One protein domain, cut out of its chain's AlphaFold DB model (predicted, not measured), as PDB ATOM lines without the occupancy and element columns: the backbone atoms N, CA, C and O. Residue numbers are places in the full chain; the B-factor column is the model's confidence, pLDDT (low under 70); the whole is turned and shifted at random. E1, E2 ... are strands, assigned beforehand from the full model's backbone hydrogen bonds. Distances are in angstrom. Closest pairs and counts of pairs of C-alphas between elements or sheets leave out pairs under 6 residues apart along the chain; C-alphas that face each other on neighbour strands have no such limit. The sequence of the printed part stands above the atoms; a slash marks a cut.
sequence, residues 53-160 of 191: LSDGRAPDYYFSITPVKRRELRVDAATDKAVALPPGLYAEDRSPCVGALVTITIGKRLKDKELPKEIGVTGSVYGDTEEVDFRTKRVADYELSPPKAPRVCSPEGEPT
ATOM      1  N   LEU A  53      65.031 -55.018 285.948       72.50
ATOM      2  CA  LEU A  53      63.767 -54.800 285.253       72.50
ATOM      3  C   LEU A  53      62.654 -55.681 285.835       72.50
ATOM      4  O   LEU A  53      62.907 -56.644 286.570       72.50
ATOM      5  N   SER A  54      61.415 -55.378 285.457       71.88
ATOM      6  CA  SER A  54      60.223 -56.126 285.868       71.88
ATOM      7  C   SER A  54      60.254 -57.608 285.460       71.88
ATOM      8  O   SER A  54      59.594 -58.432 286.090       71.88
ATOM      9  N   ASP A  55      61.053 -57.968 284.454       72.44
ATOM     10  CA  ASP A  55      61.274 -59.343 283.989       72.44
ATOM     11  C   ASP A  55      62.497 -60.041 284.628       72.44
ATOM     12  O   ASP A  55      62.845 -61.162 284.258       72.44
ATOM     13  N   GLY A  56      63.155 -59.389 285.592       70.19
ATOM     14  CA  GLY A  56      64.308 -59.921 286.319       70.19
ATOM     15  C   GLY A  56      65.659 -59.744 285.620       70.19
ATOM     16  O   GLY A  56      66.681 -60.122 286.198       70.19
ATOM     17  N   ARG A  57      65.713 -59.158 284.416       74.88
ATOM     18  CA  ARG A  57      66.984 -58.854 283.736       74.88
ATOM     19  C   ARG A  57      67.629 -57.587 284.300       74.88
ATOM     20  O   ARG A  57      66.946 -56.686 284.779       74.88
ATOM     21  N   ALA A  58      68.957 -57.499 284.235       70.25
ATOM     22  CA  ALA A  58      69.634 -56.222 284.444       70.25
ATOM     23  C   ALA A  58      69.295 -55.291 283.263       70.25
ATOM     24  O   ALA A  58      69.331 -55.761 282.122       70.25
ATOM     25  N   PRO A  59      68.937 -54.020 283.506       71.06
ATOM     26  CA  PRO A  59      68.676 -53.086 282.423       71.06
ATOM     27  C   PRO A  59      69.969 -52.763 281.674       71.06
ATOM     28  O   PRO A  59      71.031 -52.651 282.284       71.06
ATOM     29  N   ASP A  60      69.866 -52.554 280.362       71.69
ATOM     30  CA  ASP A  60      71.000 -52.085 279.555       71.69
ATOM     31  C   ASP A  60      71.357 -50.615 279.884       71.69
ATOM     32  O   ASP A  60      72.515 -50.209 279.786       71.69
ATOM     33  N   TYR A  61      70.367 -49.824 280.326       74.88
ATOM     34  CA  TYR A  61      70.503 -48.403 280.661       74.88
ATOM     35  C   TYR A  61      69.648 -48.017 281.874       74.88
ATOM     36  O   TYR A  61      68.546 -48.533 282.063       74.88
ATOM     37  N   TYR A  62      70.116 -47.036 282.643       80.25
ATOM     38  CA  TYR A  62      69.316 -46.309 283.629       80.25
ATOM     39  C   TYR A  62      68.978 -44.916 283.112       80.25
ATOM     40  O   TYR A  62      69.658 -44.382 282.238       80.25
ATOM     41  N   PHE A  63      67.943 -44.300 283.678       86.44
ATOM     42  CA  PHE A  63      67.635 -42.905 283.405       86.44
ATOM     43  C   PHE A  63      67.290 -42.141 284.680       86.44
ATOM     44  O   PHE A  63      66.701 -42.678 285.619       86.44
ATOM     45  N   SER A  64      67.622 -40.854 284.685       89.19
ATOM     46  CA  SER A  64      67.018 -39.888 285.598       89.19
ATOM     47  C   SER A  64      65.912 -39.127 284.875       89.19
ATOM     48  O   SER A  64      66.028 -38.820 283.688       89.19
ATOM     49  N   ILE A  65      64.829 -38.833 285.591       92.44
ATOM     50  CA  ILE A  65      63.689 -38.071 285.086       92.44
ATOM     51  C   ILE A  65      63.540 -36.794 285.904       92.44
ATOM     52  O   ILE A  65      63.488 -36.834 287.133       92.44
ATOM     53  N   THR A  66      63.492 -35.646 285.231       93.00
ATOM     54  CA  THR A  66      63.376 -34.338 285.892       93.00
ATOM     55  C   THR A  66      62.332 -33.458 285.207       93.00
ATOM     56  O   THR A  66      62.250 -33.450 283.978       93.00
ATOM     57  N   PRO A  67      61.505 -32.713 285.964       93.62
ATOM     58  CA  PRO A  67      60.511 -31.822 285.376       93.62
ATOM     59  C   PRO A  67      61.186 -30.603 284.735       93.62
ATOM     60  O   PRO A  67      62.029 -29.955 285.352       93.62
ATOM     61  N   VAL A  68      60.769 -30.249 283.520       93.94
ATOM     62  CA  VAL A  68      61.279 -29.085 282.769       93.94
ATOM     63  C   VAL A  68      60.257 -27.957 282.746       93.94
ATOM     64  O   VAL A  68      60.571 -26.801 283.026       93.94
ATOM     65  N   LYS A  69      59.013 -28.275 282.386       92.50
ATOM     66  CA  LYS A  69      57.940 -27.289 282.231       92.50
ATOM     67  C   LYS A  69      56.601 -27.941 282.523       92.50
ATOM     68  O   LYS A  69      56.390 -29.112 282.235       92.50
ATOM     69  N   ARG A  70      55.673 -27.141 283.039       92.75
ATOM     70  CA  ARG A  70      54.283 -27.541 283.257       92.75
ATOM     71  C   ARG A  70      53.329 -26.474 282.749       92.75
ATOM     72  O   ARG A  70      53.570 -25.273 282.935       92.75
ATOM     73  N   ARG A  71      52.205 -26.921 282.194       93.38
ATOM     74  CA  ARG A  71      51.018 -26.104 281.948       93.38
ATOM     75  C   ARG A  71      49.778 -26.792 282.502       93.38
ATOM     76  O   ARG A  71      49.515 -27.948 282.203       93.38
ATOM     77  N   GLU A  72      49.032 -26.047 283.311       93.06
ATOM     78  CA  GLU A  72      47.671 -26.410 283.695       93.06
ATOM     79  C   GLU A  72      46.718 -25.742 282.709       93.06
ATOM     80  O   GLU A  72      46.801 -24.532 282.481       93.06
ATOM     81  N   LEU A  73      45.818 -26.528 282.137       90.12
ATOM     82  CA  LEU A  73      44.784 -26.068 281.231       90.12
ATOM     83  C   LEU A  73      43.421 -26.389 281.827       90.12
ATOM     84  O   LEU A  73      43.195 -27.485 282.333       90.12
ATOM     85  N   ARG A  74      42.499 -25.430 281.740       88.44
ATOM     86  CA  ARG A  74      41.074 -25.671 281.978       88.44
ATOM     87  C   ARG A  74      40.379 -25.670 280.637       88.44
ATOM     88  O   ARG A  74      40.223 -24.605 280.039       88.44
ATOM     89  N   VAL A  75      40.017 -26.854 280.169       83.31
ATOM     90  CA  VAL A  75      39.448 -27.051 278.837       83.31
ATOM     91  C   VAL A  75      37.952 -27.322 278.930       83.31
ATOM     92  O   VAL A  75      37.475 -28.006 279.839       83.31
ATOM     93  N   ASP A  76      37.217 -26.750 277.989       79.94
ATOM     94  CA  ASP A  76      35.950 -27.293 277.516       79.94
ATOM     95  C   ASP A  76      36.227 -27.972 276.169       79.94
ATOM     96  O   ASP A  76      37.217 -27.659 275.511       79.94
ATOM     97  N   ALA A  77      35.390 -28.920 275.754       74.69
ATOM     98  CA  ALA A  77      35.584 -29.609 274.478       74.69
ATOM     99  C   ALA A  77      35.207 -28.730 273.262       74.69
ATOM    100  O   ALA A  77      35.270 -29.168 272.122       74.69
ATOM    101  N   ALA A  78      34.838 -27.463 273.477       74.62
ATOM    102  CA  ALA A  78      34.450 -26.551 272.406       74.62
ATOM    103  C   ALA A  78      35.638 -25.809 271.771       74.62
ATOM    104  O   ALA A  78      35.490 -25.266 270.679       74.62
ATOM    105  N   THR A  79      36.788 -25.737 272.453       76.62
ATOM    106  CA  THR A  79      37.935 -24.935 271.999       76.62
ATOM    107  C   THR A  79      39.246 -25.698 272.113       76.62
ATOM    108  O   THR A  79      39.660 -26.056 273.218       76.62
ATOM    109  N   ASP A  80      39.958 -25.814 270.997       80.94
ATOM    110  CA  ASP A  80      41.293 -26.405 270.966       80.94
ATOM    111  C   ASP A  80      42.318 -25.542 271.721       80.94
ATOM    112  O   ASP A  80      42.200 -24.309 271.823       80.94
ATOM    113  N   LYS A  81      43.342 -26.188 272.288       84.00
ATOM    114  CA  LYS A  81      44.422 -25.520 273.028       84.00
ATOM    115  C   LYS A  81      45.787 -26.022 272.586       84.00
ATOM    116  O   LYS A  81      46.050 -27.212 272.673       84.00
ATOM    117  N   ALA A  82      46.673 -25.086 272.257       85.25
ATOM    118  CA  ALA A  82      48.075 -25.365 271.975       85.25
ATOM    119  C   ALA A  82      48.965 -25.061 273.193       85.25
ATOM    120  O   ALA A  82      48.812 -24.030 273.863       85.25
ATOM    121  N   VAL A  83      49.933 -25.934 273.463       87.31
ATOM    122  CA  VAL A  83      50.969 -25.751 274.486       87.31
ATOM    123  C   VAL A  83      52.342 -25.729 273.835       87.31
ATOM    124  O   VAL A  83      52.832 -26.751 273.375       87.31
ATOM    125  N   ALA A  84      53.008 -24.575 273.873       87.75
ATOM    126  CA  ALA A  84      54.357 -24.439 273.327       87.75
ATOM    127  C   ALA A  84      55.372 -25.349 274.041       87.75
ATOM    128  O   ALA A  84      55.444 -25.351 275.288       87.75
ATOM    129  N   LEU A  85      56.209 -26.022 273.250       87.12
ATOM    130  CA  LEU A  85      57.280 -26.884 273.741       87.12
ATOM    131  C   LEU A  85      58.311 -26.095 274.576       87.12
ATOM    132  O   LEU A  85      58.443 -24.868 274.456       87.12
ATOM    133  N   PRO A  86      59.033 -26.748 275.501       87.12
ATOM    134  CA  PRO A  86      60.207 -26.153 276.125       87.12
ATOM    135  C   PRO A  86      61.345 -26.004 275.098       87.12
ATOM    136  O   PRO A  86      61.627 -26.965 274.380       87.12
ATOM    137  N   PRO A  87      62.028 -24.846 275.039       83.62
ATOM    138  CA  PRO A  87      63.135 -24.650 274.106       83.62
ATOM    139  C   PRO A  87      64.260 -25.656 274.385       83.62
ATOM    140  O   PRO A  87      64.594 -25.912 275.542       83.62
ATOM    141  N   GLY A  88      64.828 -26.238 273.327       82.56
ATOM    142  CA  GLY A  88      65.966 -27.163 273.407       82.56
ATOM    143  C   GLY A  88      65.639 -28.601 273.837       82.56
ATOM    144  O   GLY A  88      66.440 -29.495 273.590       82.56
ATOM    145  N   LEU A  89      64.473 -28.872 274.440       86.06
ATOM    146  CA  LEU A  89      64.133 -30.223 274.923       86.06
ATOM    147  C   LEU A  89      63.876 -31.215 273.770       86.06
ATOM    148  O   LEU A  89      64.217 -32.395 273.857       86.06
ATOM    149  N   TYR A  90      63.316 -30.710 272.674       83.94
ATOM    150  CA  TYR A  90      63.016 -31.461 271.451       83.94
ATOM    151  C   TYR A  90      63.893 -31.027 270.272       83.94
ATOM    152  O   TYR A  90      63.571 -31.316 269.128       83.94
ATOM    153  N   ALA A  91      64.982 -30.298 270.534       85.38
ATOM    154  CA  ALA A  91      65.848 -29.819 269.469       85.38
ATOM    155  C   ALA A  91      66.678 -30.960 268.863       85.38
ATOM    156  O   ALA A  91      67.094 -31.890 269.561       85.38
ATOM    157  N   GLU A  92      66.949 -30.862 267.563       81.31
ATOM    158  CA  GLU A  92      67.764 -31.836 266.835       81.31
ATOM    159  C   GLU A  92      69.223 -31.871 267.315       81.31
ATOM    160  O   GLU A  92      69.897 -32.888 267.197       81.31
ATOM    161  N   ASP A  93      69.724 -30.792 267.899       82.31
ATOM    162  CA  ASP A  93      71.075 -30.702 268.458       82.31
ATOM    163  C   ASP A  93      71.140 -31.068 269.952       82.31
ATOM    164  O   ASP A  93      72.180 -30.889 270.592       82.31
ATOM    165  N   ARG A  94      70.056 -31.609 270.534       86.06
ATOM    166  CA  ARG A  94      70.078 -32.080 271.926       86.06
ATOM    167  C   ARG A  94      71.104 -33.203 272.110       86.06
ATOM    168  O   ARG A  94      71.310 -34.027 271.219       86.06
ATOM    169  N   SER A  95      71.701 -33.263 273.305       87.81
ATOM    170  CA  SER A  95      72.684 -34.295 273.669       87.81
ATOM    171  C   SER A  95      72.185 -35.709 273.329       87.81
ATOM    172  O   SER A  95      71.015 -36.014 273.586       87.81
ATOM    173  N   PRO A  96      73.057 -36.601 272.817       86.06
ATOM    174  CA  PRO A  96      72.676 -37.962 272.441       86.06
ATOM    175  C   PRO A  96      72.147 -38.797 273.612       86.06
ATOM    176  O   PRO A  96      71.426 -39.763 273.372       86.06
ATOM    177  N   CYS A  97      72.459 -38.398 274.850       88.00
ATOM    178  CA  CYS A  97      72.039 -39.042 276.097       88.00
ATOM    179  C   CYS A  97      70.751 -38.461 276.687       88.00
ATOM    180  O   CYS A  97      70.271 -38.924 277.723       88.00
ATOM    181  N   VAL A  98      70.190 -37.430 276.052       90.44
ATOM    182  CA  VAL A  98      68.978 -36.759 276.515       90.44
ATOM    183  C   VAL A  98      67.783 -37.208 275.683       90.44
ATOM    184  O   VAL A  98      67.734 -37.005 274.469       90.44
ATOM    185  N   GLY A  99      66.802 -37.785 276.369       89.56
ATOM    186  CA  GLY A  99      65.445 -37.977 275.873       89.56
ATOM    187  C   GLY A  99      64.484 -36.948 276.470       89.56
ATOM    188  O   GLY A  99      64.809 -36.213 277.411       89.56
ATOM    189  N   ALA A 100      63.271 -36.918 275.942       91.44
ATOM    190  CA  ALA A 100      62.189 -36.079 276.431       91.44
ATOM    191  C   ALA A 100      60.909 -36.897 276.559       91.44
ATOM    192  O   ALA A 100      60.651 -37.781 275.753       91.44
ATOM    193  N   LEU A 101      60.096 -36.584 277.558       91.75
ATOM    194  CA  LEU A 101      58.786 -37.194 277.750       91.75
ATOM    195  C   LEU A 101      57.777 -36.080 277.992       91.75
ATOM    196  O   LEU A 101      57.973 -35.251 278.881       91.75
ATOM    197  N   VAL A 102      56.692 -36.066 277.226       92.38
ATOM    198  CA  VAL A 102      55.512 -35.264 277.551       92.38
ATOM    199  C   VAL A 102      54.422 -36.178 278.078       92.38
ATOM    200  O   VAL A 102      54.197 -37.264 277.555       92.38
ATOM    201  N   THR A 103      53.753 -35.742 279.140       93.12
ATOM    202  CA  THR A 103      52.625 -36.462 279.735       93.12
ATOM    203  C   THR A 103      51.406 -35.562 279.810       93.12
ATOM    204  O   THR A 103      51.500 -34.433 280.306       93.12
ATOM    205  N   ILE A 104      50.259 -36.097 279.405       92.44
ATOM    206  CA  ILE A 104      48.948 -35.465 279.507       92.44
ATOM    207  C   ILE A 104      48.172 -36.183 280.611       92.44
ATOM    208  O   ILE A 104      47.827 -37.358 280.506       92.44
ATOM    209  N   THR A 105      47.914 -35.481 281.711       92.62
ATOM    210  CA  THR A 105      47.265 -36.050 282.902       92.62
ATOM    211  C   THR A 105      45.995 -35.293 283.244       92.62
ATOM    212  O   THR A 105      45.988 -34.064 283.322       92.62
ATOM    213  N   ILE A 106      44.917 -36.024 283.531       88.94
ATOM    214  CA  ILE A 106      43.664 -35.418 283.984       88.94
ATOM    215  C   ILE A 106      43.730 -35.141 285.501       88.94
ATOM    216  O   ILE A 106      44.104 -35.985 286.330       88.94
ATOM    217  N   GLY A 107      43.344 -33.924 285.879       89.62
ATOM    218  CA  GLY A 107      43.238 -33.453 287.254       89.62
ATOM    219  C   GLY A 107      44.531 -32.842 287.797       89.62
ATOM    220  O   GLY A 107      44.993 -31.800 287.337       89.62
ATOM    221  N   LYS A 108      45.072 -33.442 288.864       90.94
ATOM    222  CA  LYS A 108      46.276 -32.943 289.554       90.94
ATOM    223  C   LYS A 108      47.547 -33.388 288.832       90.94
ATOM    224  O   LYS A 108      47.545 -34.439 288.199       90.94
ATOM    225  N   ARG A 109      48.642 -32.650 289.022       91.56
ATOM    226  CA  ARG A 109      49.970 -33.044 288.524       91.56
ATOM    227  C   ARG A 109      50.371 -34.459 288.945       91.56
ATOM    228  O   ARG A 109      49.913 -34.941 289.994       91.56
ATOM    229  N   LEU A 110      51.260 -35.067 288.171       91.50
ATOM    230  CA  LEU A 110      51.934 -36.299 288.553       91.50
ATOM    231  C   LEU A 110      52.879 -36.050 289.733       91.50
ATOM    232  O   LEU A 110      53.455 -34.973 289.909       91.50
ATOM    233  N   LYS A 111      52.993 -37.054 290.595       91.00
ATOM    234  CA  LYS A 111      53.999 -37.121 291.660       91.00
ATOM    235  C   LYS A 111      55.135 -38.031 291.216       91.00
ATOM    236  O   LYS A 111      54.897 -38.970 290.471       91.00
ATOM    237  N   ASP A 112      56.318 -37.867 291.797       87.31
ATOM    238  CA  ASP A 112      57.489 -38.698 291.469       87.31
ATOM    239  C   ASP A 112      57.219 -40.204 291.618       87.31
ATOM    240  O   ASP A 112      57.688 -41.021 290.837       87.31
ATOM    241  N   LYS A 113      56.378 -40.591 292.584       88.88
ATOM    242  CA  LYS A 113      55.967 -41.990 292.782       88.88
ATOM    243  C   LYS A 113      55.036 -42.550 291.697       88.88
ATOM    244  O   LYS A 113      54.821 -43.758 291.671       88.88
ATOM    245  N   GLU A 114      54.433 -41.680 290.892       90.81
ATOM    246  CA  GLU A 114      53.558 -42.009 289.759       90.81
ATOM    247  C   GLU A 114      54.344 -42.081 288.437       90.81
ATOM    248  O   GLU A 114      53.825 -42.621 287.461       90.81
ATOM    249  N   LEU A 115      55.580 -41.566 288.407       90.19
ATOM    250  CA  LEU A 115      56.462 -41.598 287.240       90.19
ATOM    251  C   LEU A 115      56.923 -43.030 286.915       90.19
ATOM    252  O   LEU A 115      56.929 -43.897 287.803       90.19
ATOM    253  N   PRO A 116      57.303 -43.289 285.651       86.25
ATOM    254  CA  PRO A 116      57.770 -44.600 285.230       86.25
ATOM    255  C   PRO A 116      59.038 -45.002 285.981       86.25
ATOM    256  O   PRO A 116      59.902 -44.177 286.284       86.25
ATOM    257  N   LYS A 117      59.147 -46.299 286.279       79.50
ATOM    258  CA  LYS A 117      60.411 -46.895 286.746       79.50
ATOM    259  C   LYS A 117      61.296 -47.307 285.576       79.50
ATOM    260  O   LYS A 117      62.514 -47.286 285.692       79.50
ATOM    261  N   GLU A 118      60.652 -47.739 284.502       75.38
ATOM    262  CA  GLU A 118      61.237 -48.423 283.361       75.38
ATOM    263  C   GLU A 118      60.653 -47.776 282.105       75.38
ATOM    264  O   GLU A 118      59.472 -47.424 282.069       75.38
ATOM    265  N   ILE A 119      61.505 -47.552 281.109       75.38
ATOM    266  CA  ILE A 119      61.124 -47.018 279.804       75.38
ATOM    267  C   ILE A 119      61.736 -47.953 278.770       75.38
ATOM    268  O   ILE A 119      62.956 -48.133 278.764       75.38
ATOM    269  N   GLY A 120      60.904 -48.542 277.912       65.38
ATOM    270  CA  GLY A 120      61.390 -49.287 276.757       65.38
ATOM    271  C   GLY A 120      61.999 -48.318 275.748       65.38
ATOM    272  O   GLY A 120      61.315 -47.419 275.269       65.38
ATOM    273  N   VAL A 121      63.288 -48.471 275.440       61.56
ATOM    274  CA  VAL A 121      63.957 -47.712 274.375       61.56
ATOM    275  C   VAL A 121      64.497 -48.706 273.361       61.56
ATOM    276  O   VAL A 121      65.186 -49.662 273.726       61.56
ATOM    277  N   THR A 122      64.181 -48.490 272.089       53.53
ATOM    278  CA  THR A 122      64.578 -49.364 270.983       53.53
ATOM    279  C   THR A 122      66.099 -49.563 270.970       53.53
ATOM    280  O   THR A 122      66.875 -48.615 270.841       53.53
ATOM    281  N   GLY A 123      66.547 -50.815 271.119       49.59
ATOM    282  CA  GLY A 123      67.972 -51.155 271.140       49.59
ATOM    283  C   GLY A 123      68.331 -52.547 271.670       49.59
ATOM    284  O   GLY A 123      69.446 -53.008 271.404       49.59
ATOM    285  N   SER A 124      67.397 -53.217 272.348       40.34
ATOM    286  CA  SER A 124      67.457 -54.630 272.728       40.34
ATOM    287  C   SER A 124      66.833 -55.517 271.643       40.34
ATOM    288  O   SER A 124      65.787 -55.192 271.096       40.34
ATOM    289  N   VAL A 125      67.466 -56.656 271.358       37.47
ATOM    290  CA  VAL A 125      67.240 -57.603 270.238       37.47
ATOM    291  C   VAL A 125      65.814 -58.199 270.122       37.47
ATOM    292  O   VAL A 125      65.549 -58.989 269.224       37.47
ATOM    293  N   TYR A 126      64.860 -57.818 270.972       35.34
ATOM    294  CA  TYR A 126      63.502 -58.363 270.969       35.34
ATOM    295  C   TYR A 126      62.451 -57.280 271.257       35.34
ATOM    296  O   TYR A 126      62.258 -56.918 272.412       35.34
ATOM    297  N   GLY A 127      61.729 -56.848 270.219       34.59
ATOM    298  CA  GLY A 127      60.368 -56.310 270.345       34.59
ATOM    299  C   GLY A 127      60.217 -54.791 270.250       34.59
ATOM    300  O   GLY A 127      60.658 -54.053 271.122       34.59
ATOM    301  N   ASP A 128      59.526 -54.370 269.189       43.38
ATOM    302  CA  ASP A 128      59.000 -53.030 268.930       43.38
ATOM    303  C   ASP A 128      57.938 -52.618 269.961       43.38
ATOM    304  O   ASP A 128      56.817 -53.113 269.896       43.38
ATOM    305  N   THR A 129      58.271 -51.689 270.860       48.75
ATOM    306  CA  THR A 129      57.432 -50.535 271.244       48.75
ATOM    307  C   THR A 129      58.186 -49.652 272.242       48.75
ATOM    308  O   THR A 129      58.671 -50.112 273.275       48.75
ATOM    309  N   GLU A 130      58.255 -48.352 271.957       64.19
ATOM    310  CA  GLU A 130      58.701 -47.317 272.897       64.19
ATOM    311  C   GLU A 130      57.599 -47.065 273.934       64.19
ATOM    312  O   GLU A 130      56.894 -46.059 273.906       64.19
ATOM    313  N   GLU A 131      57.378 -48.051 274.802       71.88
ATOM    314  CA  GLU A 131      56.329 -48.007 275.814       71.88
ATOM    315  C   GLU A 131      56.877 -47.497 277.152       71.88
ATOM    316  O   GLU A 131      57.922 -47.931 277.652       71.88
ATOM    317  N   VAL A 132      56.148 -46.550 277.739       81.81
ATOM    318  CA  VAL A 132      56.419 -45.998 279.065       81.81
ATOM    319  C   VAL A 132      55.411 -46.583 280.048       81.81
ATOM    320  O   VAL A 132      54.225 -46.250 280.002       81.81
ATOM    321  N   ASP A 133      55.884 -47.420 280.973       85.75
ATOM    322  CA  ASP A 133      55.029 -48.010 282.007       85.75
ATOM    323  C   ASP A 133      54.937 -47.091 283.236       85.75
ATOM    324  O   ASP A 133      55.818 -47.038 284.107       85.75
ATOM    325  N   PHE A 134      53.856 -46.312 283.295       88.38
ATOM    326  CA  PHE A 134      53.562 -45.440 284.427       88.38
ATOM    327  C   PHE A 134      52.998 -46.231 285.607       88.38
ATOM    328  O   PHE A 134      52.060 -47.014 285.487       88.38
ATOM    329  N   ARG A 135      53.422 -45.873 286.823       88.56
ATOM    330  CA  ARG A 135      52.878 -46.449 288.071       88.56
ATOM    331  C   ARG A 135      51.467 -45.945 288.412       88.56
ATOM    332  O   ARG A 135      50.995 -46.098 289.540       88.56
ATOM    333  N   THR A 136      50.801 -45.285 287.467       88.19
ATOM    334  CA  THR A 136      49.473 -44.694 287.609       88.19
ATOM    335  C   THR A 136      48.689 -44.836 286.312       88.19
ATOM    336  O   THR A 136      49.241 -44.732 285.225       88.19
ATOM    337  N   LYS A 137      47.367 -44.984 286.426       88.00
ATOM    338  CA  LYS A 137      46.438 -45.003 285.280       88.00
ATOM    339  C   LYS A 137      45.855 -43.623 284.957       88.00
ATOM    340  O   LYS A 137      44.848 -43.516 284.268       88.00
ATOM    341  N   ARG A 138      46.410 -42.565 285.559       89.31
ATOM    342  CA  ARG A 138      45.916 -41.183 285.428       89.31
ATOM    343  C   ARG A 138      46.494 -40.445 284.225       89.31
ATOM    344  O   ARG A 138      45.951 -39.402 283.853       89.31
ATOM    345  N   VAL A 139      47.593 -40.955 283.676       89.88
ATOM    346  CA  VAL A 139      48.151 -40.481 282.411       89.88
ATOM    347  C   VAL A 139      47.159 -40.881 281.331       89.88
ATOM    348  O   VAL A 139      46.905 -42.065 281.134       89.88
ATOM    349  N   ALA A 140      46.521 -39.880 280.734       87.94
ATOM    350  CA  ALA A 140      45.566 -40.087 279.658       87.94
ATOM    351  C   ALA A 140      46.302 -40.353 278.345       87.94
ATOM    352  O   ALA A 140      45.856 -41.186 277.566       87.94
ATOM    353  N   ASP A 141      47.428 -39.663 278.148       88.25
ATOM    354  CA  ASP A 141      48.316 -39.874 277.014       88.25
ATOM    355  C   ASP A 141      49.753 -39.426 277.322       88.25
ATOM    356  O   ASP A 141      49.991 -38.669 278.274       88.25
ATOM    357  N   TYR A 142      50.707 -39.889 276.523       89.56
ATOM    358  CA  TYR A 142      52.108 -39.507 276.606       89.56
ATOM    359  C   TYR A 142      52.811 -39.647 275.256       89.56
ATOM    360  O   TYR A 142      52.440 -40.463 274.422       89.56
ATOM    361  N   GLU A 143      53.893 -38.897 275.087       87.56
ATOM    362  CA  GLU A 143      54.799 -39.071 273.956       87.56
ATOM    363  C   GLU A 143      56.239 -39.090 274.468       87.56
ATOM    364  O   GLU A 143      56.688 -38.171 275.170       87.56
ATOM    365  N   LEU A 144      56.947 -40.175 274.153       86.88
ATOM    366  CA  LEU A 144      58.359 -40.351 274.446       86.88
ATOM    367  C   LEU A 144      59.171 -39.991 273.204       86.88
ATOM    368  O   LEU A 144      58.963 -40.529 272.128       86.88
ATOM    369  N   SER A 145      60.145 -39.110 273.384       87.25
ATOM    370  CA  SER A 145      61.192 -38.844 272.413       87.25
ATOM    371  C   SER A 145      62.491 -39.446 272.960       87.25
ATOM    372  O   SER A 145      63.090 -38.861 273.875       87.25
ATOM    373  N   PRO A 146      62.924 -40.619 272.473       81.56
ATOM    374  CA  PRO A 146      64.064 -41.333 273.033       81.56
ATOM    375  C   PRO A 146      65.386 -40.572 272.826       81.56
ATOM    376  O   PRO A 146      65.494 -39.682 271.972       81.56
ATOM    377  N   PRO A 147      66.428 -40.902 273.604       82.06
ATOM    378  CA  PRO A 147      67.782 -40.420 273.345       82.06
ATOM    379  C   PRO A 147      68.246 -40.858 271.948       82.06
ATOM    380  O   PRO A 147      67.951 -41.966 271.507       82.06
ATOM    381  N   LYS A 148      69.003 -39.999 271.252       79.94
ATOM    382  CA  LYS A 148      69.455 -40.280 269.875       79.94
ATOM    383  C   LYS A 148      70.455 -41.430 269.801       79.94
ATOM    384  O   LYS A 148      70.470 -42.175 268.829       79.94
ATOM    385  N   ALA A 149      71.309 -41.555 270.813       77.44
ATOM    386  CA  ALA A 149      72.318 -42.600 270.875       77.44
ATOM    387  C   ALA A 149      72.612 -42.954 272.343       77.44
ATOM    388  O   ALA A 149      73.666 -42.599 272.862       77.44
ATOM    389  N   PRO A 150      71.713 -43.684 273.032       71.62
ATOM    390  CA  PRO A 150      71.930 -44.063 274.433       71.62
ATOM    391  C   PRO A 150      73.200 -44.909 274.625       71.62
ATOM    392  O   PRO A 150      73.808 -44.891 275.689       71.62
ATOM    393  N   ARG A 151      73.639 -45.609 273.570       73.69
ATOM    394  CA  ARG A 151      74.819 -46.488 273.564       73.69
ATOM    395  C   ARG A 151      76.146 -45.753 273.781       73.69
ATOM    396  O   ARG A 151      77.122 -46.398 274.139       73.69
ATOM    397  N   VAL A 152      76.197 -44.442 273.534       79.94
ATOM    398  CA  VAL A 152      77.417 -43.622 273.688       79.94
ATOM    399  C   VAL A 152      77.416 -42.819 274.987       79.94
ATOM    400  O   VAL A 152      78.130 -41.828 275.103       79.94
ATOM    401  N   CYS A 153      76.584 -43.206 275.950       83.62
ATOM    402  CA  CYS A 153      76.446 -42.508 277.220       83.62
ATOM    403  C   CYS A 153      77.280 -43.182 278.302       83.62
ATOM    404  O   CYS A 153      77.292 -44.405 278.425       83.62
ATOM    405  N   SER A 154      77.965 -42.384 279.112       82.06
ATOM    406  CA  SER A 154      78.617 -42.846 280.331       82.06
ATOM    407  C   SER A 154      77.558 -43.301 281.341       82.06
ATOM    408  O   SER A 154      76.371 -42.994 281.175       82.06
ATOM    409  N   PRO A 155      77.942 -43.997 282.420       82.38
ATOM    410  CA  PRO A 155      77.031 -44.269 283.531       82.38
ATOM    411  C   PRO A 155      76.386 -43.006 284.131       82.38
ATOM    412  O   PRO A 155      75.248 -43.048 284.593       82.38
ATOM    413  N   GLU A 156      77.075 -41.866 284.074       83.00
ATOM    414  CA  GLU A 156      76.598 -40.553 284.534       83.00
ATOM    415  C   GLU A 156      75.671 -39.854 283.521       83.00
ATOM    416  O   GLU A 156      75.065 -38.828 283.834       83.00
ATOM    417  N   GLY A 157      75.529 -40.414 282.317       80.94
ATOM    418  CA  GLY A 157      74.709 -39.873 281.238       80.94
ATOM    419  C   GLY A 157      75.366 -38.750 280.440       80.94
ATOM    420  O   GLY A 157      74.675 -37.917 279.843       80.94
ATOM    421  N   GLU A 158      76.699 -38.736 280.414       84.62
ATOM    422  CA  GLU A 158      77.494 -37.848 279.569       84.62
ATOM    423  C   GLU A 158      77.942 -38.570 278.288       84.62
ATOM    424  O   GLU A 158      78.240 -39.763 278.333       84.62
ATOM    425  N   PRO A 159      78.008 -37.896 277.127       82.81
ATOM    426  CA  PRO A 159      78.530 -38.516 275.911       82.81
ATOM    427  C   PRO A 159      80.003 -38.935 276.083       82.81
ATOM    428  O   PRO A 159      80.849 -38.100 276.392       82.81
ATOM    429  N   THR A 160      80.322 -40.215 275.871       71.81
ATOM    430  CA  THR A 160      81.682 -40.777 276.033       71.81
ATOM    431  C   THR A 160      82.488 -40.835 274.741       71.81
ATOM    432  O   THR A 160      83.706 -41.000 274.781       71.81
TER     433      THR A 160
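This is residues 53 to 160 of the 191 residues of an uncharacterized protein of Streptomyces phyllanthi (UniProt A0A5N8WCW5). With little regular structure, the domain is a hairpin of two strands, E3 and E4, with the long, bent strand E1 near E3 and long loops making up much of the rest. Residues 75 to 80, of which 75 belongs to E1 and the rest lead to short E2, stick out at one end. The printed part has 108 residues, 35 of them in four named strands, E1 to E4, with no named helix: all strand. It is only just compact, close to loose, with a radius of gyration of the C-alphas of 15.5 A and spans of 46 by 33 by 24 A.

E1, residues 61 to 75, begins at C-alpha (70.503, -48.403, 280.661), bends by 58 degrees at residue 69 and measures 37.7 A. E2 is residues 81 to 84, 10.0 A; E3 is residues 98 to 106, 26.4 A; E4, residues 139 to 145, 16.5 A, ends at C-alpha (61.192, -38.844, 272.413).

E3 and E4 are antiparallel at 166 degrees; N 100 and O 145 are within hydrogen-bond range at 2.8 A. E1 and E2 pair with no named strand; their closest C-alphas, Arg 71 and Val 83, are 7.5 A apart. E4 is apart from both.

The printed part has no cut. E2 to E3 and E3 to E4 are long links. Residues 120 to 130 have pLDDT under 70.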